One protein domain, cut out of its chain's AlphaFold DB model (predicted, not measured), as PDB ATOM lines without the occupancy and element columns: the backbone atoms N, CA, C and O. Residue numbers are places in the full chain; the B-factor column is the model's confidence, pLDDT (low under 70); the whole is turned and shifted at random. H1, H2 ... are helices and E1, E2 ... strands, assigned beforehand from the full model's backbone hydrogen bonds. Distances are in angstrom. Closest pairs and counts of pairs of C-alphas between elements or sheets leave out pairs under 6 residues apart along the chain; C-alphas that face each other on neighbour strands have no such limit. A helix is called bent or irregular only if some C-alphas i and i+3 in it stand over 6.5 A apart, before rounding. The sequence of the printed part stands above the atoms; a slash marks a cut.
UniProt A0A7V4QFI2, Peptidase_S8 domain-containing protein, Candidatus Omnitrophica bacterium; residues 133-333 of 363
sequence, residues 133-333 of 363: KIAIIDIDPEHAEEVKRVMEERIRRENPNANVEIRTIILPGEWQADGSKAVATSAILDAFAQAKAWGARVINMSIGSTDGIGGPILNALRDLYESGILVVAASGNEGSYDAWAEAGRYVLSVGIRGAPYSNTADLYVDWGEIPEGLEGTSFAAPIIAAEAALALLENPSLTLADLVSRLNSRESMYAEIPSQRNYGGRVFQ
ATOM      1  N   LYS A 133     -26.534  25.337 -11.148       98.44
ATOM      2  CA  LYS A 133     -26.952  24.421 -10.085       98.44
ATOM      3  C   LYS A 133     -27.833  23.309 -10.639       98.44
ATOM      4  O   LYS A 133     -28.809  23.607 -11.337       98.44
ATOM      5  N   ILE A 134     -27.515  22.064 -10.292       98.62
ATOM      6  CA  ILE A 134     -28.294  20.873 -10.643       98.62
ATOM      7  C   ILE A 134     -28.759  20.171  -9.370       98.62
ATOM      8  O   ILE A 134     -27.944  19.854  -8.502       98.62
ATOM      9  N   ALA A 135     -30.062  19.925  -9.250       98.69
ATOM     10  CA  ALA A 135     -30.601  19.092  -8.179       98.69
ATOM     11  C   ALA A 135     -30.809  17.660  -8.683       98.69
ATOM     12  O   ALA A 135     -31.366  17.467  -9.760       98.69
ATOM     13  N   ILE A 136     -30.394  16.667  -7.904       98.56
ATOM     14  CA  ILE A 136     -30.719  15.255  -8.117       98.56
ATOM     15  C   ILE A 136     -31.809  14.893  -7.118       98.56
ATOM     16  O   ILE A 136     -31.621  15.078  -5.919       98.56
ATOM     17  N   ILE A 137     -32.939  14.401  -7.610       97.88
ATOM     18  CA  ILE A 137     -34.023  13.870  -6.789       97.88
ATOM     19  C   ILE A 137     -34.045  12.359  -6.980       97.88
ATOM     20  O   ILE A 137     -34.223  11.870  -8.098       97.88
ATOM     21  N   ASP A 138     -33.865  11.642  -5.878       96.94
ATOM     22  CA  ASP A 138     -33.754  10.188  -5.865       96.94
ATOM     23  C   ASP A 138     -34.414   9.604  -4.612       96.94
ATOM     24  O   ASP A 138     -34.673  10.312  -3.638       96.94
ATOM     25  N   ILE A 139     -34.686   8.307  -4.634       95.06
ATOM     26  CA  ILE A 139     -35.232   7.546  -3.510       95.06
ATOM     27  C   ILE A 139     -34.158   6.817  -2.716       95.06
ATOM     28  O   ILE A 139     -34.397   6.495  -1.549       95.06
ATOM     29  N   ASP A 140     -33.002   6.549  -3.316       94.38
ATOM     30  CA  ASP A 140     -31.935   5.775  -2.698       94.38
ATOM     31  C   ASP A 140     -30.627   6.587  -2.631       94.38
ATOM     32  O   ASP A 140     -30.177   7.109  -3.651       94.38
ATOM     33  N   PRO A 141     -30.009   6.742  -1.442       95.31
ATOM     34  CA  PRO A 141     -28.777   7.512  -1.303       95.31
ATOM     35  C   PRO A 141     -27.594   6.971  -2.108       95.31
ATOM     36  O   PRO A 141     -26.821   7.767  -2.634       95.31
ATOM     37  N   GLU A 142     -27.427   5.649  -2.192       95.56
ATOM     38  CA  GLU A 142     -26.281   5.037  -2.875       95.56
ATOM     39  C   GLU A 142     -26.427   5.193  -4.390       95.56
ATOM     40  O   GLU A 142     -25.499   5.638  -5.068       95.56
ATOM     41  N   HIS A 143     -27.629   4.936  -4.906       95.25
ATOM     42  CA  HIS A 143     -27.979   5.191  -6.298       95.25
ATOM     43  C   HIS A 143     -27.798   6.669  -6.669       95.25
ATOM     44  O   HIS A 143     -27.225   6.979  -7.714       95.25
ATOM     45  N   ALA A 144     -28.210   7.594  -5.798       97.25
ATOM     46  CA  ALA A 144     -28.081   9.022  -6.056       97.25
ATOM     47  C   ALA A 144     -26.622   9.497  -6.143       97.25
ATOM     48  O   ALA A 144     -26.309  10.369  -6.959       97.25
ATOM     49  N   GLU A 145     -25.724   8.940  -5.325       97.81
ATOM     50  CA  GLU A 145     -24.289   9.229  -5.430       97.81
ATOM     51  C   GLU A 145     -23.705   8.694  -6.742       97.81
ATOM     52  O   GLU A 145     -22.875   9.363  -7.359       97.81
ATOM     53  N   GLU A 146     -24.190   7.556  -7.240       98.00
ATOM     54  CA  GLU A 146     -23.751   7.031  -8.532       98.00
ATOM     55  C   GLU A 146     -24.274   7.874  -9.705       98.00
ATOM     56  O   GLU A 146     -23.510   8.260 -10.591       98.00
ATOM     57  N   VAL A 147     -25.549   8.272  -9.676       98.00
ATOM     58  CA  VAL A 147     -26.146   9.232 -10.625       98.00
ATOM     59  C   VAL A 147     -25.351  10.542 -10.645       98.00
ATOM     60  O   VAL A 147     -25.049  11.084 -11.715       98.00
ATOM     61  N   LYS A 148     -24.966  11.042  -9.466       98.31
ATOM     62  CA  LYS A 148     -24.115  12.225  -9.322       98.31
ATOM     63  C   LYS A 148     -22.732  12.006  -9.928       98.31
ATOM     64  O   LYS A 148     -22.281  12.863 -10.688       98.31
ATOM     65  N   ARG A 149     -22.090  10.861  -9.670       98.19
ATOM     66  CA  ARG A 149     -20.782  10.500 -10.244       98.19
ATOM     67  C   ARG A 149     -20.813  10.529 -11.771       98.19
ATOM     68  O   ARG A 149     -19.935  11.146 -12.377       98.19
ATOM     69  N   VAL A 150     -21.838   9.936 -12.395       97.94
ATOM     70  CA  VAL A 150     -22.025   9.959 -13.861       97.94
ATOM     71  C   VAL A 150     -22.100  11.396 -14.387       97.94
ATOM     72  O   VAL A 150     -21.449  11.743 -15.376       97.94
ATOM     73  N   MET A 151     -22.861  12.254 -13.707       98.06
ATOM     74  CA  MET A 151     -23.024  13.657 -14.083       98.06
ATOM     75  C   MET A 151     -21.713  14.449 -13.958       98.06
ATOM     76  O   MET A 151     -21.332  15.165 -14.887       98.06
ATOM     77  N   GLU A 152     -20.994  14.297 -12.843       97.81
ATOM     78  CA  GLU A 152     -19.698  14.944 -12.598       97.81
ATOM     79  C   GLU A 152     -18.636  14.496 -13.608       97.81
ATOM     80  O   GLU A 152     -17.874  15.319 -14.124       97.81
ATOM     81  N   GLU A 153     -18.598  13.202 -13.933       97.06
ATOM     82  CA  GLU A 153     -17.726  12.647 -14.969       97.06
ATOM     83  C   GLU A 153     -18.009  13.241 -16.342       97.06
ATOM     84  O   GLU A 153     -17.072  13.674 -17.020       97.06
ATOM     85  N   ARG A 154     -19.288  13.316 -16.730       96.12
ATOM     86  CA  ARG A 154     -19.699  13.917 -18.001       96.12
ATOM     87  C   ARG A 154     -19.294  15.390 -18.066       96.12
ATOM     88  O   ARG A 154     -18.654  15.793 -19.035       96.12
ATOM     89  N   ILE A 155     -19.596  16.174 -17.028       96.75
ATOM     90  CA  ILE A 155     -19.247  17.603 -16.956       96.75
ATOM     91  C   ILE A 155     -17.735  17.798 -17.061       96.75
ATOM     92  O   ILE A 155     -17.274  18.568 -17.902       96.75
ATOM     93  N   ARG A 156     -16.951  17.071 -16.256       96.81
ATOM     94  CA  ARG A 156     -15.486  17.180 -16.235       96.81
ATOM     95  C   ARG A 156     -14.850  16.774 -17.563       96.81
ATOM     96  O   ARG A 156     -13.850  17.375 -17.951       96.81
ATOM     97  N   ARG A 157     -15.398  15.761 -18.242       95.31
ATOM     98  CA  ARG A 157     -14.917  15.306 -19.554       95.31
ATOM     99  C   ARG A 157     -15.083  16.382 -20.624       95.31
ATOM    100  O   ARG A 157     -14.158  16.594 -21.400       95.31
ATOM    101  N   GLU A 158     -16.236  17.042 -20.663       94.12
ATOM    102  CA  GLU A 158     -16.553  18.035 -21.699       94.12
ATOM    103  C   GLU A 158     -15.993  19.427 -21.375       94.12
ATOM    104  O   GLU A 158     -15.556  20.155 -22.267       94.12
ATOM    105  N   ASN A 159     -15.976  19.813 -20.098       95.75
ATOM    106  CA  ASN A 159     -15.417  21.078 -19.644       95.75
ATOM    107  C   ASN A 159     -14.850  20.941 -18.214       95.75
ATOM    108  O   ASN A 159     -15.573  21.146 -17.237       95.75
ATOM    109  N   PRO A 160     -13.542  20.664 -18.055       95.38
ATOM    110  CA  PRO A 160     -12.923  20.457 -16.741       95.38
ATOM    111  C   PRO A 160     -12.912  21.710 -15.853       95.38
ATOM    112  O   PRO A 160     -12.663  21.601 -14.657       95.38
ATOM    113  N   ASN A 161     -13.183  22.889 -16.423       94.69
ATOM    114  CA  ASN A 161     -13.278  24.158 -15.699       94.69
ATOM    115  C   ASN A 161     -14.736  24.601 -15.480       94.69
ATOM    116  O   ASN A 161     -14.978  25.738 -15.071       94.69
ATOM    117  N   ALA A 162     -15.716  23.748 -15.798       94.94
ATOM    118  CA  ALA A 162     -17.127  24.050 -15.612       94.94
ATOM    119  C   ALA A 162     -17.445  24.282 -14.131       94.94
ATOM    120  O   ALA A 162     -17.189  23.433 -13.279       94.94
ATOM    121  N   ASN A 163     -18.054  25.429 -13.830       96.12
ATOM    122  CA  ASN A 163     -18.520  25.753 -12.488       96.12
ATOM    123  C   ASN A 163     -19.965  25.263 -12.308       96.12
ATOM    124  O   ASN A 163     -20.914  26.031 -12.491       96.12
ATOM    125  N   VAL A 164     -20.128  23.974 -12.006       97.56
ATOM    126  CA  VAL A 164     -21.431  23.346 -11.735       97.56
ATOM    127  C   VAL A 164     -21.489  22.882 -10.282       97.56
ATOM    128  O   VAL A 164     -20.591  22.188  -9.816       97.56
ATOM    129  N   GLU A 165     -22.551  23.249  -9.569       98.12
ATOM    130  CA  GLU A 165     -22.844  22.765  -8.216       98.12
ATOM    131  C   GLU A 165     -23.956  21.711  -8.301       98.12
ATOM    132  O   GLU A 165     -25.019  21.974  -8.868       98.12
ATOM    133  N   ILE A 166     -23.728  20.524  -7.736       98.44
ATOM    134  CA  ILE A 166     -24.700  19.426  -7.741       98.44
ATOM    135  C   ILE A 166     -25.123  19.125  -6.305       98.44
ATOM    136  O   ILE A 166     -24.277  18.946  -5.425       98.44
ATOM    137  N   ARG A 167     -26.434  19.061  -6.063       98.38
ATOM    138  CA  ARG A 167     -27.008  18.715  -4.759       98.38
ATOM    139  C   ARG A 167     -27.997  17.573  -4.896       98.38
ATOM    140  O   ARG A 167     -28.902  17.632  -5.720       98.38
ATOM    141  N   THR A 168     -27.870  16.600  -4.010       98.38
ATOM    142  CA  THR A 168     -28.797  15.477  -3.903       98.38
ATOM    143  C   THR A 168     -29.902  15.781  -2.892       98.38
ATOM    144  O   THR A 168     -29.638  16.318  -1.814       98.38
ATOM    145  N   ILE A 169     -31.142  15.438  -3.236       98.25
ATOM    146  CA  ILE A 169     -32.330  15.481  -2.383       98.25
ATOM    147  C   ILE A 169     -32.902  14.064  -2.353       98.25
ATOM    148  O   ILE A 169     -33.416  13.575  -3.357       98.25
ATOM    149  N   ILE A 170     -32.801  13.410  -1.195       97.50
ATOM    150  CA  ILE A 170     -33.300  12.047  -1.006       97.50
ATOM    151  C   ILE A 170     -34.743  12.087  -0.523       97.50
ATOM    152  O   ILE A 170     -35.061  12.709   0.494       97.50
ATOM    153  N   LEU A 171     -35.612  11.397  -1.251       95.88
ATOM    154  CA  LEU A 171     -37.017  11.259  -0.930       95.88
ATOM    155  C   LEU A 171     -37.208  10.193   0.160       95.88
ATOM    156  O   LEU A 171     -36.709   9.069   0.025       95.88
ATOM    157  N   PRO A 172     -37.959  10.492   1.234       93.75
ATOM    158  CA  PRO A 172     -38.422   9.453   2.137       93.75
ATOM    159  C   PRO A 172     -39.370   8.521   1.376       93.75
ATOM    160  O   PRO A 172     -40.304   8.973   0.711       93.75
ATOM    161  N   GLY A 173     -39.142   7.218   1.486       87.69
ATOM    162  CA  GLY A 173     -40.002   6.217   0.868       87.69
ATOM    163  C   GLY A 173     -39.960   4.899   1.623       87.69
ATOM    164  O   GLY A 173     -39.031   4.644   2.393       87.69
ATOM    165  N   GLU A 174     -40.970   4.075   1.384       86.31
ATOM    166  CA  GLU A 174     -41.132   2.771   2.020       86.31
ATOM    167  C   GLU A 174     -41.014   1.663   0.978       86.31
ATOM    168  O   GLU A 174     -41.687   1.692  -0.057       86.31
ATOM    169  N   TRP A 175     -40.154   0.685   1.266       84.81
ATOM    170  CA  TRP A 175     -40.009  -0.504   0.437       84.81
ATOM    171  C   TRP A 175     -41.312  -1.300   0.419       84.81
ATOM    172  O   TRP A 175     -41.906  -1.587   1.460       84.81
ATOM    173  N   GLN A 176     -41.736  -1.654  -0.783       82.62
ATOM    174  CA  GLN A 176     -42.891  -2.483  -1.062       82.62
ATOM    175  C   GLN A 176     -42.464  -3.948  -1.199       82.62
ATOM    176  O   GLN A 176     -41.284  -4.280  -1.326       82.62
ATOM    177  N   ALA A 177     -43.442  -4.853  -1.170       81.38
ATOM    178  CA  ALA A 177     -43.188  -6.292  -1.249       81.38
ATOM    179  C   ALA A 177     -42.579  -6.741  -2.591       81.38
ATOM    180  O   ALA A 177     -41.995  -7.821  -2.662       81.38
ATOM    181  N   ASP A 178     -42.729  -5.936  -3.642       77.69
ATOM    182  CA  ASP A 178     -42.176  -6.174  -4.977       77.69
ATOM    183  C   ASP A 178     -40.761  -5.600  -5.166       77.69
ATOM    184  O   ASP A 178     -40.203  -5.717  -6.254       77.69
ATOM    185  N   GLY A 179     -40.175  -5.010  -4.116       79.69
ATOM    186  CA  GLY A 179     -38.871  -4.352  -4.180       79.69
ATOM    187  C   GLY A 179     -38.926  -2.927  -4.729       79.69
ATOM    188  O   GLY A 179     -37.899  -2.272  -4.797       79.69
ATOM    189  N   SER A 180     -40.095  -2.388  -5.083       80.19
ATOM    190  CA  SER A 180     -40.217  -0.960  -5.385       80.19
ATOM    191  C   SER A 180     -40.203  -0.128  -4.100       80.19
ATOM    192  O   SER A 180     -40.478  -0.626  -3.006       80.19
ATOM    193  N   LYS A 181     -39.905   1.169  -4.204       84.44
ATOM    194  CA  LYS A 181     -40.007   2.102  -3.076       84.44
ATOM    195  C   LYS A 181     -41.088   3.129  -3.365       84.44
ATOM    196  O   LYS A 181     -40.938   3.974  -4.244       84.44
ATOM    197  N   ALA A 182     -42.179   3.060  -2.610       86.00
ATOM    198  CA  ALA A 182     -43.272   4.009  -2.744       86.00
ATOM    199  C   ALA A 182     -42.883   5.342  -2.100       86.00
ATOM    200  O   ALA A 182     -42.379   5.382  -0.974       86.00
ATOM    201  N   VAL A 183     -43.156   6.437  -2.807       90.56
ATOM    202  CA  VAL A 183     -42.910   7.797  -2.325       90.56
ATOM    203  C   VAL A 183     -44.218   8.566  -2.272       90.56
ATOM    204  O   VAL A 183     -44.997   8.573  -3.224       90.56
ATOM    205  N   ALA A 184     -44.447   9.263  -1.163       92.50
ATOM    206  CA  ALA A 184     -45.598  10.142  -1.034       92.50
ATOM    207  C   ALA A 184     -45.496  11.332  -2.002       92.50
ATOM    208  O   ALA A 184     -44.457  11.987  -2.089       92.50
ATOM    209  N   THR A 185     -46.604  11.695  -2.653       93.56
ATOM    210  CA  THR A 185     -46.672  12.883  -3.522       93.56
ATOM    211  C   THR A 185     -46.138  14.145  -2.838       93.56
ATOM    212  O   THR A 185     -45.431  14.923  -3.470       93.56
ATOM    213  N   SER A 186     -46.414  14.339  -1.543       95.69
ATOM    214  CA  SER A 186     -45.915  15.492  -0.783       95.69
ATOM    215  C   SER A 186     -44.387  15.565  -0.734       95.69
ATOM    216  O   SER A 186     -43.842  16.652  -0.860       95.69
ATOM    217  N   ALA A 187     -43.693  14.429  -0.633       95.81
ATOM    218  CA  ALA A 187     -42.233  14.403  -0.609       95.81
ATOM    219  C   ALA A 187     -41.627  14.871  -1.942       95.81
ATOM    220  O   ALA A 187     -40.647  15.613  -1.949       95.81
ATOM    221  N   ILE A 188     -42.240  14.488  -3.066       95.81
ATOM    222  CA  ILE A 188     -41.832  14.955  -4.401       95.81
ATOM    223  C   ILE A 188     -42.045  16.471  -4.517       95.81
ATOM    224  O   ILE A 188     -41.153  17.191  -4.969       95.81
ATOM    225  N   LEU A 189     -43.198  16.976  -4.063       97.12
ATOM    226  CA  LEU A 189     -43.497  18.413  -4.066       97.12
ATOM    227  C   LEU A 189     -42.512  19.211  -3.195       97.12
ATOM    228  O   LEU A 189     -42.028  20.262  -3.622       97.12
ATOM    229  N   ASP A 190     -42.159  18.695  -2.018       97.88
ATOM    230  CA  ASP A 190     -41.167  19.310  -1.132       97.88
ATOM    231  C   ASP A 190     -39.768  19.308  -1.761       97.88
ATOM    232  O   ASP A 190     -39.028  20.285  -1.628       97.88
ATOM    233  N   ALA A 191     -39.391  18.245  -2.478       98.12
ATOM    234  CA  ALA A 191     -38.120  18.183  -3.194       98.12
ATOM    235  C   ALA A 191     -38.054  19.204  -4.343       98.12
ATOM    236  O   ALA A 191     -37.039  19.887  -4.501       98.12
ATOM    237  N   PHE A 192     -39.146  19.387  -5.093       98.31
ATOM    238  CA  PHE A 192     -39.251  20.444  -6.105       98.31
ATOM    239  C   PHE A 192     -39.113  21.838  -5.498       98.31
ATOM    240  O   PHE A 192     -38.342  22.658  -6.005       98.31
ATOM    241  N   ALA A 193     -39.803  22.100  -4.386       98.38
ATOM    242  CA  ALA A 193     -39.699  23.370  -3.678       98.38
ATOM    243  C   ALA A 193     -38.266  23.631  -3.183       98.38
ATOM    244  O   ALA A 193     -37.745  24.733  -3.366       98.38
ATOM    245  N   GLN A 194     -37.595  22.618  -2.623       98.38
ATOM    246  CA  GLN A 194     -36.200  22.710  -2.180       98.38
ATOM    247  C   GLN A 194     -35.232  22.984  -3.341       98.38
ATOM    248  O   GLN A 194     -34.379  23.868  -3.226       98.38
ATOM    249  N   ALA A 195     -35.378  22.278  -4.467       98.50
ATOM    250  CA  ALA A 195     -34.551  22.483  -5.655       98.50
ATOM    251  C   ALA A 195     -34.711  23.905  -6.219       98.50
ATOM    252  O   ALA A 195     -33.717  24.600  -6.459       98.50
ATOM    253  N   LYS A 196     -35.958  24.375  -6.350       98.25
ATOM    254  CA  LYS A 196     -36.280  25.739  -6.793       98.25
ATOM    255  C   LYS A 196     -35.729  26.793  -5.830       98.25
ATOM    256  O   LYS A 196     -35.077  27.733  -6.277       98.25
ATOM    257  N   ALA A 197     -35.912  26.622  -4.518       98.19
ATOM    258  CA  ALA A 197     -35.421  27.559  -3.501       98.19
ATOM    259  C   ALA A 197     -33.887  27.659  -3.463       98.19
ATOM    260  O   ALA A 197     -33.336  28.730  -3.208       98.19
ATOM    261  N   TRP A 198     -33.180  26.564  -3.749       98.25
ATOM    262  CA  TRP A 198     -31.719  26.564  -3.867       98.25
ATOM    263  C   TRP A 198     -31.217  27.224  -5.168       98.25
ATOM    264  O   TRP A 198     -30.034  27.575  -5.266       98.25
ATOM    265  N   GLY A 199     -32.109  27.464  -6.133       97.94
ATOM    266  CA  GLY A 199     -31.802  28.093  -7.416       97.94
ATOM    267  C   GLY A 199     -31.308  27.106  -8.470       97.94
ATOM    268  O   GLY A 199     -30.506  27.487  -9.323       97.94
ATOM    269  N   ALA A 200     -31.739  25.842  -8.399       98.44
ATOM    270  CA  ALA A 200     -31.459  24.864  -9.445       98.44
ATOM    271  C   ALA A 200     -31.990  25.362 -10.797       98.44
ATOM    272  O   ALA A 200     -33.108  25.864 -10.892       98.44
ATOM    273  N   ARG A 201     -31.186  25.207 -11.852       98.25
ATOM    274  CA  ARG A 201     -31.606  25.449 -13.245       98.25
ATOM    275  C   ARG A 201     -31.968  24.156 -13.966       98.25
ATOM    276  O   ARG A 201     -32.692  24.195 -14.959       98.25
ATOM    277  N   VAL A 202     -31.474  23.033 -13.451       98.62
ATOM    278  CA  VAL A 202     -31.756  21.687 -13.939       98.62
ATOM    279  C   VAL A 202     -32.092  20.802 -12.741       98.62
ATOM    280  O   VAL A 202     -31.442  20.889 -11.698       98.62
ATOM    281  N   ILE A 203     -33.105  19.959 -12.885       98.69
ATOM    282  CA  ILE A 203     -33.465  18.914 -11.930       98.69
ATOM    283  C   ILE A 203     -33.365  17.582 -12.668       98.69
ATOM    284  O   ILE A 203     -34.042  17.395 -13.672       98.69
ATOM    285  N   ASN A 204     -32.529  16.673 -12.177       98.56
ATOM    286  CA  ASN A 204     -32.496  15.283 -12.606       98.56
ATOM    287  C   ASN A 204     -33.364  14.440 -11.668       98.56
ATOM    288  O   ASN A 204     -33.167  14.475 -10.453       98.56
ATOM    289  N   MET A 205     -34.276  13.657 -12.229       97.31
ATOM    290  CA  MET A 205     -35.108  12.707 -11.502       97.31
ATOM    291  C   MET A 205     -34.799  11.291 -11.970       97.31
ATOM    292  O   MET A 205     -35.175  10.895 -13.074       97.31
ATOM    293  N   SER A 206     -34.170  10.507 -11.105       93.12
ATOM    294  CA  SER A 206     -33.926   9.084 -11.359       93.12
ATOM    295  C   SER A 206     -35.012   8.216 -10.714       93.12
ATOM    296  O   SER A 206     -34.747   7.167 -10.141       93.12
ATOM    297  N   ILE A 207     -36.254   8.694 -10.809       89.56
ATOM    298  CA  ILE A 207     -37.474   8.064 -10.302       89.56
ATOM    299  C   ILE A 207     -38.502   8.005 -11.435       89.56
ATOM    300  O   ILE A 207     -38.485   8.855 -12.326       89.56
ATOM    301  N   GLY A 208     -39.404   7.029 -11.389       80.69
ATOM    302  CA  GLY A 208     -40.524   6.881 -12.319       80.69
ATOM    303  C   GLY A 208     -41.798   6.478 -11.576       80.69
ATOM    304  O   GLY A 208     -41.746   6.114 -10.403       80.69
ATOM    305  N   SER A 209     -42.943   6.565 -12.250       73.50
ATOM    306  CA  SER A 209     -44.241   6.122 -11.728       73.50
ATOM    307  C   SER A 209     -44.970   5.314 -12.794       73.50
ATOM    308  O   SER A 209     -45.048   5.740 -13.943       73.50
ATOM    309  N   THR A 210     -45.545   4.175 -12.417       69.62
ATOM    310  CA  THR A 210     -46.447   3.402 -13.286       69.62
ATOM    311  C   THR A 210     -47.889   3.905 -13.235       69.62
ATOM    312  O   THR A 210     -48.674   3.607 -14.131       69.62
ATOM    313  N   ASP A 211     -48.239   4.690 -12.212       72.62
ATOM    314  CA  ASP A 211     -49.625   5.065 -11.893       72.62
ATOM    315  C   ASP A 211     -50.041   6.414 -12.507       72.62
ATOM    316  O   ASP A 211     -51.017   7.038 -12.084       72.62
ATOM    317  N   GLY A 212     -49.294   6.877 -13.513       73.00
ATOM    318  CA  GLY A 212     -49.455   8.202 -14.105       73.00
ATOM    319  C   GLY A 212     -49.031   9.326 -13.155       73.00
ATOM    320  O   GLY A 212     -48.478   9.099 -12.069       73.00
ATOM    321  N   ILE A 213     -49.264  10.568 -13.578       84.94
ATOM    322  CA  ILE A 213     -48.855  11.769 -12.846       84.94
ATOM    323  C   ILE A 213     -50.096  12.473 -12.315       84.94
ATOM    324  O   ILE A 213     -50.841  13.136 -13.035       84.94
ATOM    325  N   GLY A 214     -50.292  12.388 -10.999       88.56
ATOM    326  CA  GLY A 214     -51.378  13.096 -10.330       88.56
ATOM    327  C   GLY A 214     -51.322  14.617 -10.546       88.56
ATOM    328  O   GLY A 214     -50.250  15.224 -10.626       88.56
ATOM    329  N   GLY A 215     -52.496  15.260 -10.553       93.50
ATOM    330  CA  GLY A 215     -52.644  16.707 -10.768       93.50
ATOM    331  C   GLY A 215     -51.713  17.613  -9.936       93.50
ATOM    332  O   GLY A 215     -51.194  18.582 -10.492       93.50
ATOM    333  N   PRO A 216     -51.443  17.329  -8.642       95.38
ATOM    334  CA  PRO A 216     -50.490  18.117  -7.857       95.38
ATOM    335  C   PRO A 216     -49.063  18.112  -8.421       95.38
ATOM    336  O   PRO A 216     -48.445  19.172  -8.502       95.38
ATOM    337  N   ILE A 217     -48.558  16.950  -8.852       94.94
ATOM    338  CA  ILE A 217     -47.215  16.829  -9.440       94.94
ATOM    339  C   ILE A 217     -47.177  17.577 -10.773       94.94
ATOM    340  O   ILE A 217     -46.268  18.372 -10.998       94.94
ATOM    341  N   LEU A 218     -48.199  17.407 -11.617       94.75
ATOM    342  CA  LEU A 218     -48.287  18.102 -12.904       94.75
ATOM    343  C   LEU A 218     -48.281  19.634 -12.750       94.75
ATOM    344  O   LEU A 218     -47.608  20.335 -13.506       94.75
ATOM    345  N   ASN A 219     -49.000  20.166 -11.758       96.31
ATOM    346  CA  ASN A 219     -49.005  21.602 -11.470       96.31
ATOM    347  C   ASN A 219     -47.636  22.102 -10.988       96.31
ATOM    348  O   ASN A 219     -47.213  23.184 -11.392       96.31
ATOM    349  N   ALA A 220     -46.931  21.321 -10.169       97.69
ATOM    350  CA  ALA A 220     -45.591  21.680  -9.714       97.69
ATOM    351  C   ALA A 220     -44.558  21.630 -10.851       97.69
ATOM    352  O   ALA A 220     -43.733  22.531 -10.971       97.69
ATOM    353  N   LEU A 221     -44.645  20.637 -11.741       96.81
ATOM    354  CA  LEU A 221     -43.819  20.566 -12.949       96.81
ATOM    355  C   LEU A 221     -44.049  21.778 -13.864       96.81
ATOM    356  O   LEU A 221     -43.092  22.358 -14.378       96.81
ATOM    357  N   ARG A 222     -45.304  22.219 -14.018       96.81
ATOM    358  CA  ARG A 222     -45.624  23.461 -14.736       96.81
ATOM    359  C   ARG A 222     -44.983  24.685 -14.078       96.81
ATOM    360  O   ARG A 222     -44.390  25.488 -14.789       96.81
ATOM    361  N   ASP A 223     -45.069  24.819 -12.755       98.06
ATOM    362  CA  ASP A 223     -44.451  25.931 -12.014       98.06
ATOM    363  C   ASP A 223     -42.917  25.955 -12.166       98.06
ATOM    364  O   ASP A 223     -42.324  27.017 -12.377       98.06
ATOM    365  N   LEU A 224     -42.260  24.791 -12.129       98.12
ATOM    366  CA  LEU A 224     -40.822  24.668 -12.404       98.12
ATOM    367  C   LEU A 224     -40.480  25.125 -13.829       98.12
ATOM    368  O   LEU A 224     -39.568  25.936 -14.015       98.12
ATOM    369  N   TYR A 225     -41.249  24.670 -14.819       97.50
ATOM    370  CA  TYR A 225     -41.082  25.064 -16.217       97.50
ATOM    371  C   TYR A 225     -41.253  26.578 -16.409       97.50
ATOM    372  O   TYR A 225     -40.413  27.235 -17.023       97.50
ATOM    373  N   GLU A 226     -42.309  27.167 -15.843       96.94
ATOM    374  CA  GLU A 226     -42.560  28.617 -15.890       96.94
ATOM    375  C   GLU A 226     -41.464  29.422 -15.173       96.94
ATOM    376  O   GLU A 226     -41.198  30.567 -15.533       96.94
ATOM    377  N   SER A 227     -40.761  28.797 -14.225       97.56
ATOM    378  CA  SER A 227     -39.599  29.369 -13.535       97.56
ATOM    379  C   SER A 227     -38.279  29.208 -14.302       97.56
ATOM    380  O   SER A 227     -37.227  29.597 -13.796       97.56
ATOM    381  N   GLY A 228     -38.299  28.635 -15.509       97.62
ATOM    382  CA  GLY A 228     -37.099  28.433 -16.323       97.62
ATOM    383  C   GLY A 228     -36.189  27.301 -15.831       97.62
ATOM    384  O   GLY A 228     -34.981  27.333 -16.098       97.62
ATOM    385  N   ILE A 229     -36.753  26.329 -15.106       98.44
ATOM    386  CA  ILE A 229     -36.060  25.141 -14.599       98.44
ATOM    387  C   ILE A 229     -36.386  23.953 -15.505       98.44
ATOM    388  O   ILE A 229     -37.553  23.629 -15.718       98.44
ATOM    389  N   LEU A 230     -35.352  23.302 -16.040       98.31
ATOM    390  CA  LEU A 230     -35.517  22.082 -16.827       98.31
ATOM    391  C   LEU A 230     -35.616  20.881 -15.888       98.31
ATOM    392  O   LEU A 230     -34.711  20.665 -15.083       98.31
ATOM    393  N   VAL A 231     -36.662  20.073 -16.029       98.25
ATOM    394  CA  VAL A 231     -36.760  18.770 -15.363       98.25
ATOM    395  C   VAL A 231     -36.410  17.682 -16.374       98.25
ATOM    396  O   VAL A 231     -37.031  17.600 -17.430       98.25
ATOM    397  N   VAL A 232     -35.414  16.865 -16.052       97.62
ATOM    398  CA  VAL A 232     -34.954  15.716 -16.837       97.62
ATOM    399  C   VAL A 232     -35.242  14.462 -16.024       97.62
ATOM    400  O   VAL A 232     -34.842  14.396 -14.863       97.62
ATOM    401  N   ALA A 233     -35.937  13.485 -16.598       96.69
ATOM    402  CA  ALA A 233     -36.365  12.299 -15.861       96.69
ATOM    403  C   ALA A 233     -36.017  11.002 -16.587       96.69
ATOM    404  O   ALA A 233     -36.053  10.936 -17.814       96.69
ATOM    405  N   ALA A 234     -35.712   9.956 -15.826       95.62
ATOM    406  CA  ALA A 234     -35.598   8.606 -16.359       95.62
ATOM    407  C   ALA A 234     -36.959   8.126 -16.891       95.62
ATOM    408  O   ALA A 234     -37.983   8.278 -16.223       95.62
ATOM    409  N   SER A 235     -36.973   7.540 -18.087       93.56
ATOM    410  CA  SER A 235     -38.210   7.057 -18.729       93.56
ATOM    411  C   SER A 235     -38.779   5.773 -18.109       93.56
ATOM    412  O   SER A 235     -39.970   5.507 -18.266       93.56
ATOM    413  N   GLY A 236     -37.959   4.998 -17.392       92.94
ATOM    414  CA  GLY A 236     -38.320   3.711 -16.787       92.94
ATOM    415  C   GLY A 236     -37.697   2.508 -17.505       92.94
ATOM    416  O   GLY A 236     -37.108   2.643 -18.583       92.94
ATOM    417  N   ASN A 237     -37.762   1.339 -16.862       93.19
ATOM    418  CA  ASN A 237     -36.997   0.137 -17.227       93.19
ATOM    419  C   ASN A 237     -37.893  -1.076 -17.552       93.19
ATOM    420  O   ASN A 237     -37.474  -2.227 -17.418       93.19
ATOM    421  N   GLU A 238     -39.134  -0.842 -17.970       90.69
ATOM    422  CA  GLU A 238     -40.139  -1.886 -18.189       90.69
ATOM    423  C   GLU A 238     -40.284  -2.294 -19.669       90.69
ATOM    424  O   GLU A 238     -41.095  -3.161 -19.999       90.69
ATOM    425  N   GLY A 239     -39.527  -1.675 -20.580       89.38
ATOM    426  CA  GLY A 239     -39.663  -1.863 -22.031       89.38
ATOM    427  C   GLY A 239     -41.038  -1.431 -22.551       89.38
ATOM    428  O   GLY A 239     -41.569  -2.015 -23.500       89.38
ATOM    429  N   SER A 240     -41.646  -0.456 -21.875       86.25
ATOM    430  CA  SER A 240     -43.039  -0.045 -22.020       86.25
ATOM    431  C   SER A 240     -43.172   1.435 -22.423       86.25
ATOM    432  O   SER A 240     -42.270   2.010 -23.038       86.25
ATOM    433  N   TYR A 241     -44.330   2.039 -22.160       80.38
ATOM    434  CA  TYR A 241     -44.593   3.442 -22.477       80.38
ATOM    435  C   TYR A 241     -43.956   4.385 -21.454       80.38
ATOM    436  O   TYR A 241     -43.692   4.006 -20.318       80.38
ATOM    437  N   ASP A 242     -43.727   5.624 -21.880       75.31
ATOM    438  CA  ASP A 242     -43.126   6.673 -21.063       75.31
ATOM    439  C   ASP A 242     -44.010   6.999 -19.853       75.31
ATOM    440  O   ASP A 242     -45.132   7.495 -20.012       75.31
ATOM    441  N   ALA A 243     -43.475   6.780 -18.653       74.75
ATOM    442  CA  ALA A 243     -44.102   7.166 -17.391       74.75
ATOM    443  C   ALA A 243     -44.407   8.675 -17.314       74.75
ATOM    444  O   ALA A 243     -45.297   9.101 -16.576       74.75
ATOM    445  N   TRP A 244     -43.689   9.490 -18.093       84.19
ATOM    446  CA  TRP A 244     -43.787  10.946 -18.092       84.19
ATOM    447  C   TRP A 244     -44.619  11.525 -19.236       84.19
ATOM    448  O   TRP A 244     -44.761  12.746 -19.312       84.19
ATOM    449  N   ALA A 245     -45.246  10.692 -20.072       78.62
ATOM    450  CA  ALA A 245     -46.033  11.163 -21.216       78.62
ATOM    451  C   ALA A 245     -47.108  12.200 -20.824       78.62
ATOM    452  O   ALA A 245     -47.346  13.164 -21.554       78.62
ATOM    453  N   GLU A 246     -47.730  12.045 -19.651       77.75
ATOM    454  CA  GLU A 246     -48.743  12.975 -19.130       77.75
ATOM    455  C   GLU A 246     -48.172  14.341 -18.718       77.75
ATOM    456  O   GLU A 246     -48.881  15.349 -18.771       77.75
ATOM    457  N   ALA A 247     -46.890  14.408 -18.339       83.69
ATOM    458  CA  ALA A 247     -46.213  15.675 -18.067       83.69
ATOM    459  C   ALA A 247     -45.949  16.475 -19.348       83.69
ATOM    460  O   ALA A 247     -45.806  17.703 -19.286       83.69
ATOM    461  N   GLY A 248     -45.912  15.807 -20.506       87.81
ATOM    462  CA  GLY A 248     -45.621  16.417 -21.796       87.81
ATOM    463  C   GLY A 248     -44.383  17.311 -21.719       87.81
ATOM    464  O   GLY A 248     -43.378  16.958 -21.123       87.81
ATOM    465  N   ARG A 249     -44.483  18.537 -22.239       90.38
ATOM    466  CA  ARG A 249     -43.348  19.477 -22.336       90.38
ATOM    467  C   ARG A 249     -42.713  19.931 -21.009       90.38
ATOM    468  O   ARG A 249     -41.760  20.706 -21.058       90.38
ATOM    469  N   TYR A 250     -43.292  19.598 -19.853       94.94
ATOM    470  CA  TYR A 250     -42.775  20.046 -18.553       94.94
ATOM    471  C   TYR A 250     -41.631  19.174 -18.033       94.94
ATOM    472  O   TYR A 250     -40.887  19.608 -17.156       94.94
ATOM    473  N   VAL A 251     -41.494  17.969 -18.577       95.62
ATOM    474  CA  VAL A 251     -40.424  17.023 -18.268       95.62
ATOM    475  C   VAL A 251     -39.793  16.608 -19.586       95.62
ATOM    476  O   VAL A 251     -40.488  16.462 -20.580       95.62
ATOM    477  N   LEU A 252     -38.474  16.462 -19.592       95.12
ATOM    478  CA  LEU A 252     -37.737  15.852 -20.685       95.12
ATOM    479  C   LEU A 252     -37.401  14.421 -20.268       95.12
ATOM    480  O   LEU A 252     -36.487  14.219 -19.458       95.12
ATOM    481  N   SER A 253     -38.163  13.445 -20.754       94.88
ATOM    482  CA  SER A 253     -37.916  12.042 -20.415       94.88
ATOM    483  C   SER A 253     -36.736  11.484 -21.212       94.88
ATOM    484  O   SER A 253     -36.513  11.833 -22.375       94.88
ATOM    485  N   VAL A 254     -35.938  10.630 -20.571       94.50
ATOM    486  CA  VAL A 254     -34.700  10.098 -21.141       94.50
ATOM    487  C   VAL A 254     -34.674   8.579 -21.052       94.50
ATOM    488  O   VAL A 254     -34.815   7.986 -19.981       94.50
ATOM    489  N   GLY A 255     -34.492   7.939 -22.200       94.31
ATOM    490  CA  GLY A 255     -34.306   6.502 -22.346       94.31
ATOM    491  C   GLY A 255     -32.885   6.130 -22.749       94.31
ATOM    492  O   GLY A 255     -32.016   6.984 -22.946       94.31
ATOM    493  N   ILE A 256     -32.663   4.830 -22.925       95.19
ATOM    494  CA  ILE A 256     -31.424   4.283 -23.478       95.19
ATOM    495  C   ILE A 256     -31.719   3.622 -24.819       95.19
ATOM    496  O   ILE A 256     -32.503   2.677 -24.919       95.19
ATOM    497  N   ARG A 257     -31.041   4.078 -25.869       91.12
ATOM    498  CA  ARG A 257     -31.127   3.456 -27.185       91.12
ATOM    499  C   ARG A 257     -30.428   2.102 -27.178       91.12
ATOM    500  O   ARG A 257     -29.271   1.984 -26.780       91.12
ATOM    501  N   GLY A 258     -31.121   1.095 -27.705       89.81
ATOM    502  CA  GLY A 258     -30.605  -0.271 -27.818       89.81
ATOM    503  C   GLY A 258     -30.798  -1.107 -26.552       89.81
ATOM    504  O   GLY A 258     -30.589  -2.316 -26.607       89.81
ATOM    505  N   ALA A 259     -31.259  -0.504 -25.451       93.25
ATOM    506  CA  ALA A 259     -31.685  -1.229 -24.263       93.25
ATOM    507  C   ALA A 259     -33.089  -1.816 -24.487       93.25
ATOM    508  O   ALA A 259     -34.035  -1.046 -24.663       93.25
ATOM    509  N   PRO A 260     -33.282  -3.147 -24.445       91.62
ATOM    510  CA  PRO A 260     -34.610  -3.742 -24.612       91.62
ATOM    511  C   PRO A 260     -35.575  -3.394 -23.467       91.62
ATOM    512  O   PRO A 260     -36.783  -3.519 -23.639       91.62
ATOM    513  N   TYR A 261     -35.045  -2.971 -22.318       92.56
ATOM    514  CA  TYR A 261     -35.821  -2.573 -21.148       92.56
ATOM    515  C   TYR A 261     -36.151  -1.075 -21.114       92.56
ATOM    516  O   TYR A 261     -36.935  -0.661 -20.272       92.56
ATOM    517  N   SER A 262     -35.563  -0.232 -21.971       93.38
ATOM    518  CA  SER A 262     -35.857   1.206 -21.914       93.38
ATOM    519  C   SER A 262     -37.298   1.456 -22.336       93.38
ATOM    520  O   SER A 262     -37.722   1.006 -23.404       93.38
ATOM    521  N   ASN A 263     -38.024   2.241 -21.545       92.44
ATOM    522  CA  ASN A 263     -39.309   2.770 -21.978       92.44
ATOM    523  C   ASN A 263     -39.138   3.754 -23.147       92.44
ATOM    524  O   ASN A 263     -38.027   4.187 -23.490       92.44
ATOM    525  N   THR A 264     -40.259   4.112 -23.772       90.25
ATOM    526  CA  THR A 264     -40.291   5.235 -24.715       90.25
ATOM    527  C   THR A 264     -39.918   6.536 -24.012       90.25
ATOM    528  O   THR A 264     -40.252   6.696 -22.844       90.25
ATOM    529  N   ALA A 265     -39.257   7.457 -24.709       90.94
ATOM    530  CA  ALA A 265     -38.787   8.703 -24.114       90.94
ATOM    531  C   ALA A 265     -38.757   9.848 -25.133       90.94
ATOM    532  O   ALA A 265     -38.740   9.597 -26.340       90.94
ATOM    533  N   ASP A 266     -38.685  11.091 -24.658       91.50
ATOM    534  CA  ASP A 266     -38.436  12.261 -25.500       91.50
ATOM    535  C   ASP A 266     -37.035  12.206 -26.102       91.50
ATOM    536  O   ASP A 266     -36.874  12.476 -27.289       91.50
ATOM    537  N   LEU A 267     -36.033  11.843 -25.293       92.81
ATOM    538  CA  LEU A 267     -34.637  11.713 -25.695       92.81
ATOM    539  C   LEU A 267     -34.058  10.333 -25.366       92.81
ATOM    540  O   LEU A 267     -34.452   9.692 -24.397       92.81
ATOM    541  N   TYR A 268     -33.050   9.902 -26.118       93.06
ATOM    542  CA  TYR A 268     -32.315   8.665 -25.861       93.06
ATOM    543  C   TYR A 268     -30.820   8.907 -25.770       93.06
ATOM    544  O   TYR A 268     -30.242   9.524 -26.654       93.06
ATOM    545  N   VAL A 269     -30.168   8.324 -24.775       93.12
ATOM    546  CA  VAL A 269     -28.707   8.194 -24.750       93.12
ATOM    547  C   VAL A 269     -28.317   6.844 -25.348       93.12
ATOM    548  O   VAL A 269     -29.016   5.852 -25.150       93.12
ATOM    549  N   ASP A 270     -27.222   6.777 -26.098       93.31
ATOM    550  CA  ASP A 270     -26.733   5.495 -26.611       93.31
ATOM    551  C   ASP A 270     -26.192   4.613 -25.484       93.31
ATOM    552  O   ASP A 270     -25.492   5.096 -24.601       93.31
ATOM    553  N   TRP A 271     -26.460   3.303 -25.548       90.75
ATOM    554  CA  TRP A 271     -25.988   2.340 -24.545       90.75
ATOM    555  C   TRP A 271     -24.495   2.481 -24.211       90.75
ATOM    556  O   TRP A 271     -24.111   2.401 -23.052       90.75
ATOM    557  N   GLY A 272     -23.652   2.733 -25.217       90.56
ATOM    558  CA  GLY A 272     -22.205   2.879 -25.033       90.56
ATOM    559  C   GLY A 272     -21.764   4.133 -24.266       90.56
ATOM    560  O   GLY A 272     -20.594   4.227 -23.908       90.56
ATOM    561  N   GLU A 273     -22.661   5.091 -24.024       91.75
ATOM    562  CA  GLU A 273     -22.393   6.256 -23.169       91.75
ATOM    563  C   GLU A 273     -22.705   5.982 -21.691       91.75
ATOM    564  O   GLU A 273     -22.282   6.758 -20.833       91.75
ATOM    565  N   ILE A 274     -23.422   4.897 -21.380       94.38
ATOM    566  CA  ILE A 274     -23.654   4.473 -20.000       94.38
ATOM    567  C   ILE A 274     -22.358   3.844 -19.465       94.38
ATOM    568  O   ILE A 274     -21.792   2.974 -20.134       94.38
ATOM    569  N   PRO A 275     -21.849   4.272 -18.292       94.31
ATOM    570  CA  PRO A 275     -20.649   3.681 -17.713       94.31
ATOM    571  C   PRO A 275     -20.775   2.169 -17.525       94.31
ATOM    572  O   PRO A 275     -21.832   1.653 -17.169       94.31
ATOM    573  N   GLU A 276     -19.670   1.458 -17.751       94.00
ATOM    574  CA  GLU A 276     -19.631   0.005 -17.608       94.00
ATOM    575  C   GLU A 276     -20.045  -0.427 -16.194       94.00
ATOM    576  O   GLU A 276     -19.607   0.152 -15.200       94.00
ATOM    577  N   GLY A 277     -20.891  -1.456 -16.114       93.75
ATOM    578  CA  GLY A 277     -21.422  -1.972 -14.852       93.75
ATOM    579  C   GLY A 277     -22.653  -1.230 -14.327       93.75
ATOM    580  O   GLY A 277     -23.228  -1.683 -13.340       93.75
ATOM    581  N   LEU A 278     -23.082  -0.149 -14.987       95.25
ATOM    582  CA  LEU A 278     -24.338   0.535 -14.692       95.25
ATOM    583  C   LEU A 278     -25.406   0.193 -15.728       95.25
ATOM    584  O   LEU A 278     -25.137   0.098 -16.925       95.25
ATOM    585  N   GLU A 279     -26.640   0.044 -15.259       93.25
ATOM    586  CA  GLU A 279     -27.807  -0.241 -16.087       93.25
ATOM    587  C   GLU A 279     -29.012   0.542 -15.565       93.25
ATOM    588  O   GLU A 279     -29.146   0.769 -14.366       93.25
ATOM    589  N   GLY A 280     -29.903   0.943 -16.467       94.56
ATOM    590  CA  GLY A 280     -31.117   1.677 -16.135       94.56
ATOM    591  C   GLY A 280     -31.144   3.078 -16.731       94.56
ATOM    592  O   GLY A 280     -30.142   3.791 -16.802       94.56
ATOM    593  N   THR A 281     -32.335   3.506 -17.141       95.94
ATOM    594  CA  THR A 281     -32.579   4.855 -17.675       95.94
ATOM    595  C   THR A 281     -32.277   5.963 -16.655       95.94
ATOM    596  O   THR A 281     -32.016   7.103 -17.046       95.94
ATOM    597  N   SER A 282     -32.185   5.612 -15.367       96.69
ATOM    598  CA  SER A 282     -31.651   6.444 -14.282       96.69
ATOM    599  C   SER A 282     -30.219   6.933 -14.504       96.69
ATOM    600  O   SER A 282     -29.860   7.960 -13.934       96.69
ATOM    601  N   PHE A 283     -29.425   6.269 -15.351       97.44
ATOM    602  CA  PHE A 283     -28.073   6.705 -15.728       97.44
ATOM    603  C   PHE A 283     -28.013   7.431 -17.078       97.44
ATOM    604  O   PHE A 283     -27.029   8.107 -17.372       97.44
ATOM    605  N   ALA A 284     -29.081   7.377 -17.878       96.19
ATOM    606  CA  ALA A 284     -29.206   8.178 -19.096       96.19
ATOM    607  C   ALA A 284     -29.642   9.619 -18.789       96.19
ATOM    608  O   ALA A 284     -29.069  10.575 -19.314       96.19
ATOM    609  N   ALA A 285     -30.623   9.783 -17.897       97.19
ATOM    610  CA  ALA A 285     -31.100  11.087 -17.438       97.19
ATOM    611  C   ALA A 285     -29.973  12.030 -16.944       97.19
ATOM    612  O   ALA A 285     -29.905  13.163 -17.440       97.19
ATOM    613  N   PRO A 286     -29.023  11.604 -16.079       98.31
ATOM    614  CA  PRO A 286     -27.961  12.484 -15.596       98.31
ATOM    615  C   PRO A 286     -26.990  12.932 -16.691       98.31
ATOM    616  O   PRO A 286     -26.433  14.025 -16.587       98.31
ATOM    617  N   ILE A 287     -26.812  12.149 -17.762       97.19
ATOM    618  CA  ILE A 287     -26.000  12.554 -18.918       97.19
ATOM    619  C   ILE A 287     -26.658  13.746 -19.620       97.19
ATOM    620  O   ILE A 287     -25.996  14.749 -19.883       97.19
ATOM    621  N   ILE A 288     -27.970  13.688 -19.865       97.44
ATOM    622  CA  ILE A 288     -28.711  14.802 -20.479       97.44
ATOM    623  C   ILE A 288     -28.776  16.016 -19.543       97.44
ATOM    624  O   ILE A 288     -28.627  17.151 -19.998       97.44
ATOM    625  N   ALA A 289     -28.935  15.806 -18.235       98.38
ATOM    626  CA  ALA A 289     -28.906  16.891 -17.256       98.38
ATOM    627  C   ALA A 289     -27.534  17.600 -17.206       98.38
ATOM    628  O   ALA A 289     -27.486  18.833 -17.168       98.38
ATOM    629  N   ALA A 290     -26.426  16.853 -17.282       97.81
ATOM    630  CA  ALA A 290     -25.079  17.414 -17.427       97.81
ATOM    631  C   ALA A 290     -24.944  18.255 -18.709       97.81
ATOM    632  O   ALA A 290     -24.443  19.379 -18.669       97.81
ATOM    633  N   GLU A 291     -25.430  17.744 -19.840       96.88
ATOM    634  CA  GLU A 291     -25.400  18.449 -21.129       96.88
ATOM    635  C   GLU A 291     -26.215  19.746 -21.105       96.88
ATOM    636  O   GLU A 291     -25.779  20.771 -21.638       96.88
ATOM    637  N   ALA A 292     -27.368  19.734 -20.434       97.75
ATOM    638  CA  ALA A 292     -28.175  20.928 -20.223       97.75
ATOM    639  C   ALA A 292     -27.413  21.985 -19.407       97.75
ATOM    640  O   ALA A 292     -27.410  23.165 -19.764       97.75
ATOM    641  N   ALA A 293     -26.717  21.573 -18.344       97.94
ATOM    642  CA  ALA A 293     -25.921  22.483 -17.529       97.94
ATOM    643  C   ALA A 293     -24.726  23.072 -18.290       97.94
ATOM    644  O   ALA A 293     -24.466  24.269 -18.181       97.94
ATOM    645  N   LEU A 294     -24.040  22.270 -19.110       96.38
ATOM    646  CA  LEU A 294     -22.966  22.748 -19.986       96.38
ATOM    647  C   LEU A 294     -23.486  23.762 -21.015       96.38
ATOM    648  O   LEU A 294     -22.887  24.821 -21.197       96.38
ATOM    649  N   ALA A 295     -24.642  23.498 -21.629       96.19
ATOM    650  CA  ALA A 295     -25.276  24.445 -22.545       96.19
ATOM    651  C   ALA A 295     -25.648  25.772 -21.855       96.19
ATOM    652  O   ALA A 295     -25.488  26.838 -22.453       96.19
ATOM    653  N   LEU A 296     -26.102  25.714 -20.600       96.75
ATOM    654  CA  LEU A 296     -26.395  26.894 -19.783       96.75
ATOM    655  C   LEU A 296     -25.136  27.644 -19.335       96.75
ATOM    656  O   LEU A 296     -25.187  28.862 -19.214       96.75
ATOM    657  N   LEU A 297     -24.009  26.963 -19.117       95.38
ATOM    658  CA  LEU A 297     -22.726  27.627 -18.864       95.38
ATOM    659  C   LEU A 297     -22.250  28.412 -20.089       95.38
ATOM    660  O   LEU A 297     -21.747  29.524 -19.950       95.38
ATOM    661  N   GLU A 298     -22.423  27.849 -21.284       94.81
ATOM    662  CA  GLU A 298     -22.070  28.527 -22.533       94.81
ATOM    663  C   GLU A 298     -22.998  29.709 -22.844       94.81
ATOM    664  O   GLU A 298     -22.550  30.739 -23.347       94.81
ATOM    665  N   ASN A 299     -24.297  29.564 -22.568       96.00
ATOM    666  CA  ASN A 299     -25.277  30.627 -22.745       96.00
ATOM    667  C   ASN A 299     -26.320  30.618 -21.608       96.00
ATOM    668  O   ASN A 299     -27.370  29.976 -21.732       96.00
ATOM    669  N   PRO A 300     -26.090  31.392 -20.529       95.81
ATOM    670  CA  PRO A 300     -26.995  31.436 -19.377       95.81
ATOM    671  C   PRO A 300     -28.395  31.983 -19.681       95.81
ATOM    672  O   PRO A 300     -29.320  31.760 -18.895       95.81
ATOM    673  N   SER A 301     -28.542  32.695 -20.808       96.06
ATOM    674  CA  SER A 301     -29.788  33.337 -21.246       96.06
ATOM    675  C   SER A 301     -30.715  32.427 -22.055       96.06
ATOM    676  O   SER A 301     -31.797  32.869 -22.440       96.06
ATOM    677  N   LEU A 302     -30.322  31.169 -22.310       96.38
ATOM    678  CA  LEU A 302     -31.179  30.212 -23.011       96.38
ATOM    679  C   LEU A 302     -32.532  30.087 -22.308       96.38
ATOM    680  O   LEU A 302     -32.609  29.802 -21.106       96.38
ATOM    681  N   THR A 303     -33.601  30.251 -23.088       96.31
ATOM    682  CA  THR A 303     -34.940  29.850 -22.657       96.31
ATOM    683  C   THR A 303     -35.005  28.325 -22.567       96.31
ATOM    684  O   THR A 303     -34.195  27.625 -23.179       96.31
ATOM    685  N   LEU A 304     -35.982  27.770 -21.843       95.94
ATOM    686  CA  LEU A 304     -36.153  26.312 -21.807       95.94
ATOM    687  C   LEU A 304     -36.425  25.725 -23.194       95.94
ATOM    688  O   LEU A 304     -35.911  24.659 -23.512       95.94
ATOM    689  N   ALA A 305     -37.190  26.426 -24.032       93.75
ATOM    690  CA  ALA A 305     -37.458  25.982 -25.395       93.75
ATOM    691  C   ALA A 305     -36.174  25.938 -26.238       93.75
ATOM    692  O   ALA A 305     -35.952  24.957 -26.950       93.75
ATOM    693  N   ASP A 306     -35.307  26.948 -26.123       96.25
ATOM    694  CA  ASP A 306     -34.019  26.975 -26.829       96.25
ATOM    695  C   ASP A 306     -33.056  25.921 -26.282       96.25
ATOM    696  O   ASP A 306     -32.346  25.277 -27.052       96.25
ATOM    697  N   LEU A 307     -33.050  25.710 -24.963       95.88
ATOM    698  CA  LEU A 307     -32.245  24.682 -24.312       95.88
ATOM    699  C   LEU A 307     -32.652  23.283 -24.789       95.88
ATOM    700  O   LEU A 307     -31.800  22.526 -25.246       95.88
ATOM    701  N   VAL A 308     -33.949  22.964 -24.764       94.12
ATOM    702  CA  VAL A 308     -34.479  21.686 -25.267       94.12
ATOM    703  C   VAL A 308     -34.224  21.545 -26.767       94.12
ATOM    704  O   VAL A 308     -33.760  20.501 -27.213       94.12
ATOM    705  N   SER A 309     -34.439  22.600 -27.558       93.00
ATOM    706  CA  SER A 309     -34.134  22.586 -28.997       93.00
ATOM    707  C   SER A 309     -32.652  22.338 -29.260       93.00
ATOM    708  O   SER A 309     -32.299  21.606 -30.179       93.00
ATOM    709  N   ARG A 310     -31.769  22.902 -28.432       93.12
ATOM    710  CA  ARG A 310     -30.325  22.690 -28.515       93.12
ATOM    711  C   ARG A 310     -29.949  21.246 -28.187       93.12
ATOM    712  O   ARG A 310     -29.164  20.668 -28.942       93.12
ATOM    713  N   LEU A 311     -30.523  20.661 -27.136       92.31
ATOM    714  CA  LEU A 311     -30.339  19.244 -26.796       92.31
ATOM    715  C   LEU A 311     -30.821  18.344 -27.947       92.31
ATOM    716  O   LEU A 311     -30.047  17.528 -28.445       92.31
ATOM    717  N   ASN A 312     -32.020  18.608 -28.475       86.25
ATOM    718  CA  ASN A 312     -32.593  17.923 -29.640       86.25
ATOM    719  C   ASN A 312     -31.831  18.183 -30.950       86.25
ATOM    720  O   ASN A 312     -31.992  17.454 -31.912       86.25
ATOM    721  N   SER A 313     -31.029  19.242 -31.071       83.69
ATOM    722  CA  SER A 313     -30.271  19.500 -32.309       83.69
ATOM    723  C   SER A 313     -28.980  18.683 -32.384       83.69
ATOM    724  O   SER A 313     -28.528  18.323 -33.478       83.69
ATOM    725  N   ARG A 314     -28.401  18.345 -31.221       71.25
ATOM    726  CA  ARG A 314     -27.222  17.469 -31.113       71.25
ATOM    727  C   ARG A 314     -27.539  16.021 -31.507       71.25
ATOM    728  O   ARG A 314     -26.641  15.298 -31.918       71.25
ATOM    729  N   GLU A 315     -28.816  15.657 -31.494       57.62
ATOM    730  CA  GLU A 315     -29.397  14.423 -32.030       57.62
ATOM    731  C   GLU A 315     -29.055  14.117 -33.492       57.62
ATOM    732  O   GLU A 315     -28.943  12.956 -33.884       57.62
ATOM    733  N   SER A 316     -28.921  15.157 -34.320       42.78
ATOM    734  CA  SER A 316     -29.050  15.060 -35.781       42.78
ATOM    735  C   SER A 316     -27.898  14.355 -36.517       42.78
ATOM    736  O   SER A 316     -27.753  14.517 -37.728       42.78
ATOM    737  N   MET A 317     -27.078  13.552 -35.831       39.47
ATOM    738  CA  MET A 317     -25.939  12.861 -36.442       39.47
ATOM    739  C   MET A 317     -26.112  11.360 -36.709       39.47
ATOM    740  O   MET A 317     -25.210  10.780 -37.309       39.47
ATOM    741  N   TYR A 318     -27.248  10.736 -36.363       42.09
ATOM    742  CA  TYR A 318     -27.506   9.324 -36.693       42.09
ATOM    743  C   TYR A 318     -28.877   9.141 -37.339       42.09
ATOM    744  O   TYR A 318     -29.906   9.117 -36.668       42.09
ATOM    745  N   ALA A 319     -28.860   9.008 -38.666       34.22
ATOM    746  CA  ALA A 319     -30.005   8.607 -39.466       34.22
ATOM    747  C   ALA A 319     -30.451   7.181 -39.099       34.22
ATOM    748  O   ALA A 319     -29.623   6.278 -39.022       34.22
ATOM    749  N   GLU A 320     -31.761   7.045 -38.880       39.44
ATOM    750  CA  GLU A 320     -32.600   5.841 -38.927       39.44
ATOM    751  C   GLU A 320     -32.004   4.526 -38.393       39.44
ATOM    752  O   GLU A 320     -31.199   3.866 -39.045       39.44
ATOM    753  N   ILE A 321     -32.537   4.047 -37.262       42.97
ATOM    754  CA  ILE A 321     -32.565   2.604 -36.994       42.97
ATOM    755  C   ILE A 321     -33.778   2.032 -37.736       42.97
ATOM    756  O   ILE A 321     -34.915   2.326 -37.353       42.97
ATOM    757  N   PRO A 322     -33.584   1.190 -38.764       37.78
ATOM    758  CA  PRO A 322     -34.691   0.521 -39.418       37.78
ATOM    759  C   PRO A 322     -35.286  -0.499 -38.436       37.78
ATOM    760  O   PRO A 322     -34.579  -1.374 -37.941       37.78
ATOM    761  N   SER A 323     -36.601  -0.421 -38.211       39.25
ATOM    762  CA  SER A 323     -37.480  -1.462 -37.635       39.25
ATOM    763  C   SER A 323     -37.742  -1.550 -36.120       39.25
ATOM    764  O   SER A 323     -38.485  -2.448 -35.713       39.25
ATOM    765  N   GLN A 324     -37.319  -0.601 -35.277       44.19
ATOM    766  CA  GLN A 324     -37.944  -0.493 -33.946       44.19
ATOM    767  C   GLN A 324     -39.279   0.253 -34.062       44.19
ATOM    768  O   GLN A 324     -39.326   1.468 -34.210       44.19
ATOM    769  N   ARG A 325     -40.361  -0.538 -34.111       38.66
ATOM    770  CA  ARG A 325     -41.779  -0.142 -34.171       38.66
ATOM    771  C   ARG A 325     -42.044   1.249 -33.583       38.66
ATOM    772  O   ARG A 325     -42.071   1.368 -32.373       38.66
ATOM    773  N   ASN A 326     -42.323   2.233 -34.440       40.44
ATOM    774  CA  ASN A 326     -43.095   3.453 -34.154       40.44
ATOM    775  C   ASN A 326     -42.988   4.012 -32.720       40.44
ATOM    776  O   ASN A 326     -44.009   4.297 -32.095       40.44
ATOM    777  N   TYR A 327     -41.776   4.190 -32.205       42.72
ATOM    778  CA  TYR A 327     -41.554   4.920 -30.966       42.72
ATOM    779  C   TYR A 327     -41.055   6.306 -31.356       42.72
ATOM    780  O   TYR A 327     -39.939   6.457 -31.840       42.72
ATOM    781  N   GLY A 328     -41.930   7.307 -31.238       42.31
ATOM    782  CA  GLY A 328     -41.704   8.692 -31.674       42.31
ATOM    783  C   GLY A 328     -40.672   9.475 -30.854       42.31
ATOM    784  O   GLY A 328     -40.729  10.701 -30.842       42.31
ATOM    785  N   GLY A 329     -39.778   8.775 -30.159       42.75
ATOM    786  CA  GLY A 329     -38.737   9.357 -29.331       42.75
ATOM    787  C   GLY A 329     -37.467   9.658 -30.119       42.75
ATOM    788  O   GLY A 329     -37.146   8.997 -31.110       42.75
ATOM    789  N   ARG A 330     -36.766  10.693 -29.672       45.72
ATOM    790  CA  ARG A 330     -35.630  11.324 -30.336       45.72
ATOM    791  C   ARG A 330     -34.310  10.963 -29.648       45.72
ATOM    792  O   ARG A 330     -34.282  10.504 -28.525       45.72
ATOM    793  N   VAL A 331     -33.188  11.072 -30.328       44.50
ATOM    794  CA  VAL A 331     -31.877  10.512 -29.986       44.50
ATOM    795  C   VAL A 331     -30.896  11.585 -29.486       44.50
ATOM    796  O   VAL A 331     -30.963  12.728 -29.893       44.50
ATOM    797  N   PHE A 332     -29.912  11.255 -28.656       36.59
ATOM    798  CA  PHE A 332     -28.847  12.169 -28.244       36.59
ATOM    799  C   PHE A 332     -27.466  11.524 -28.387       36.59
ATOM    800  O   PHE A 332     -27.227  10.415 -27.912       36.59
ATOM    801  N   GLN A 333     -26.532  12.267 -28.989       39.16
ATOM    802  CA  GLN A 333     -25.104  11.973 -28.929       39.16
ATOM    803  C   GLN A 333     -24.303  13.226 -28.579       39.16
ATOM    804  O   GLN A 333     -24.447  14.284 -29.195       39.16
TER     805      GLN A 333
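What this domain is: This is residues 133 to 333 of the 363 residues of the protein "Peptidase_S8 domain-containing protein" of Candidatus Omnitrophica bacterium (UniProt A0A7V4QFI2). A strongly twisted, seven-stranded sheet runs through the middle and curls round helix H5, with helices on both faces: three layers, H1, H5 and H6 on one face, H2 and H4 on the other. H3 packs beside H2 and H4, and the small hairpin E3 and E4 lies far from the middle. The printed part has 201 residues, six named helices and nine named strands, along the chain E1 H1 E2 E3 E4 H2 E5 H3 E6 H4 E7 E8 H5 H6 E9. The large sheet's order is E2 E1 E5 E6 E7 E8 E9, all parallel. The class is mixed, helices and strands; the whole is compact, with a radius of gyration of the C-alphas of 15.7 A and spans of 42 by 38 by 31 A.

Where its parts are: Find C-alpha 133 at (-26.952, 24.421, -10.085), where E1, residues 133 to 138, begins. Next come H1, residues 141 to 158, 26.0 A from first to last C-alpha, and E2, residues 164 to 170, 19.6 A. Then read E3, 173 to 175; E4, 181 to 183; H2, 185 to 198, 20.3 A; E5, 202 to 205; H3, 215 to 226; E6, 230 to 234; H4, 245 to 250; E7, 252 to 257; and E8, 267 to 270. H4 is irregular: C-alphas 246 and 249 are 9.0 A apart. At C-alpha 281, (-32.579, 4.855, -17.675), H5 begins and runs 26.4 A to residue 298; H6, 304 to 314, and E9, 330 to 332, follow.

How they stand to each other: In the sheet, look at N 136 and O 167 of E1 and E2, 2.8 A, and N 204 and O 135 of E5 and E1, 2.8 A. H5 is on the sheet; its closest C-alpha to E6 is Ser 282, 5.0 A from that of Ala 234. H1 runs along the strands over E2 and E1, at a height over the sheet of 9.4 A; its residues 147 to 155 alone touch H5, closest at the C-alphas of Met 151 and Pro 286, 5.3 A. H2 lies over E1, on the opposite face, at a height of 9.0 A. H3 only grazes the sheet and touches H2, closest at the C-alphas of Leu 189 and Ile 217, 6.7 A. E1, H1, E2 form a strand-helix-strand unit, two parallel neighbour strands with a helix between, its crossover right-handed, as in E5, H3, E6 and E6, H4, E7; that of E8, H5 H6, E9 is left-handed. Every O i to N i+4 pair is within hydrogen-bond range in H1, H2, H3 and H6, but 12 of 14 in H5 and 0 of 2 in H4, where 2 of 3 O i to N i+3 pairs are.

The domain as a whole: The C-alphas of Ala 177 and Ser 301, the two farthest apart, are 46.4 A apart. The printed part has no cut. The link from H6 to E9, 15 residues, is long. The mean pLDDT of the printed part is 88.5; look for values under 70 at residue 210 and residues 315 to 333.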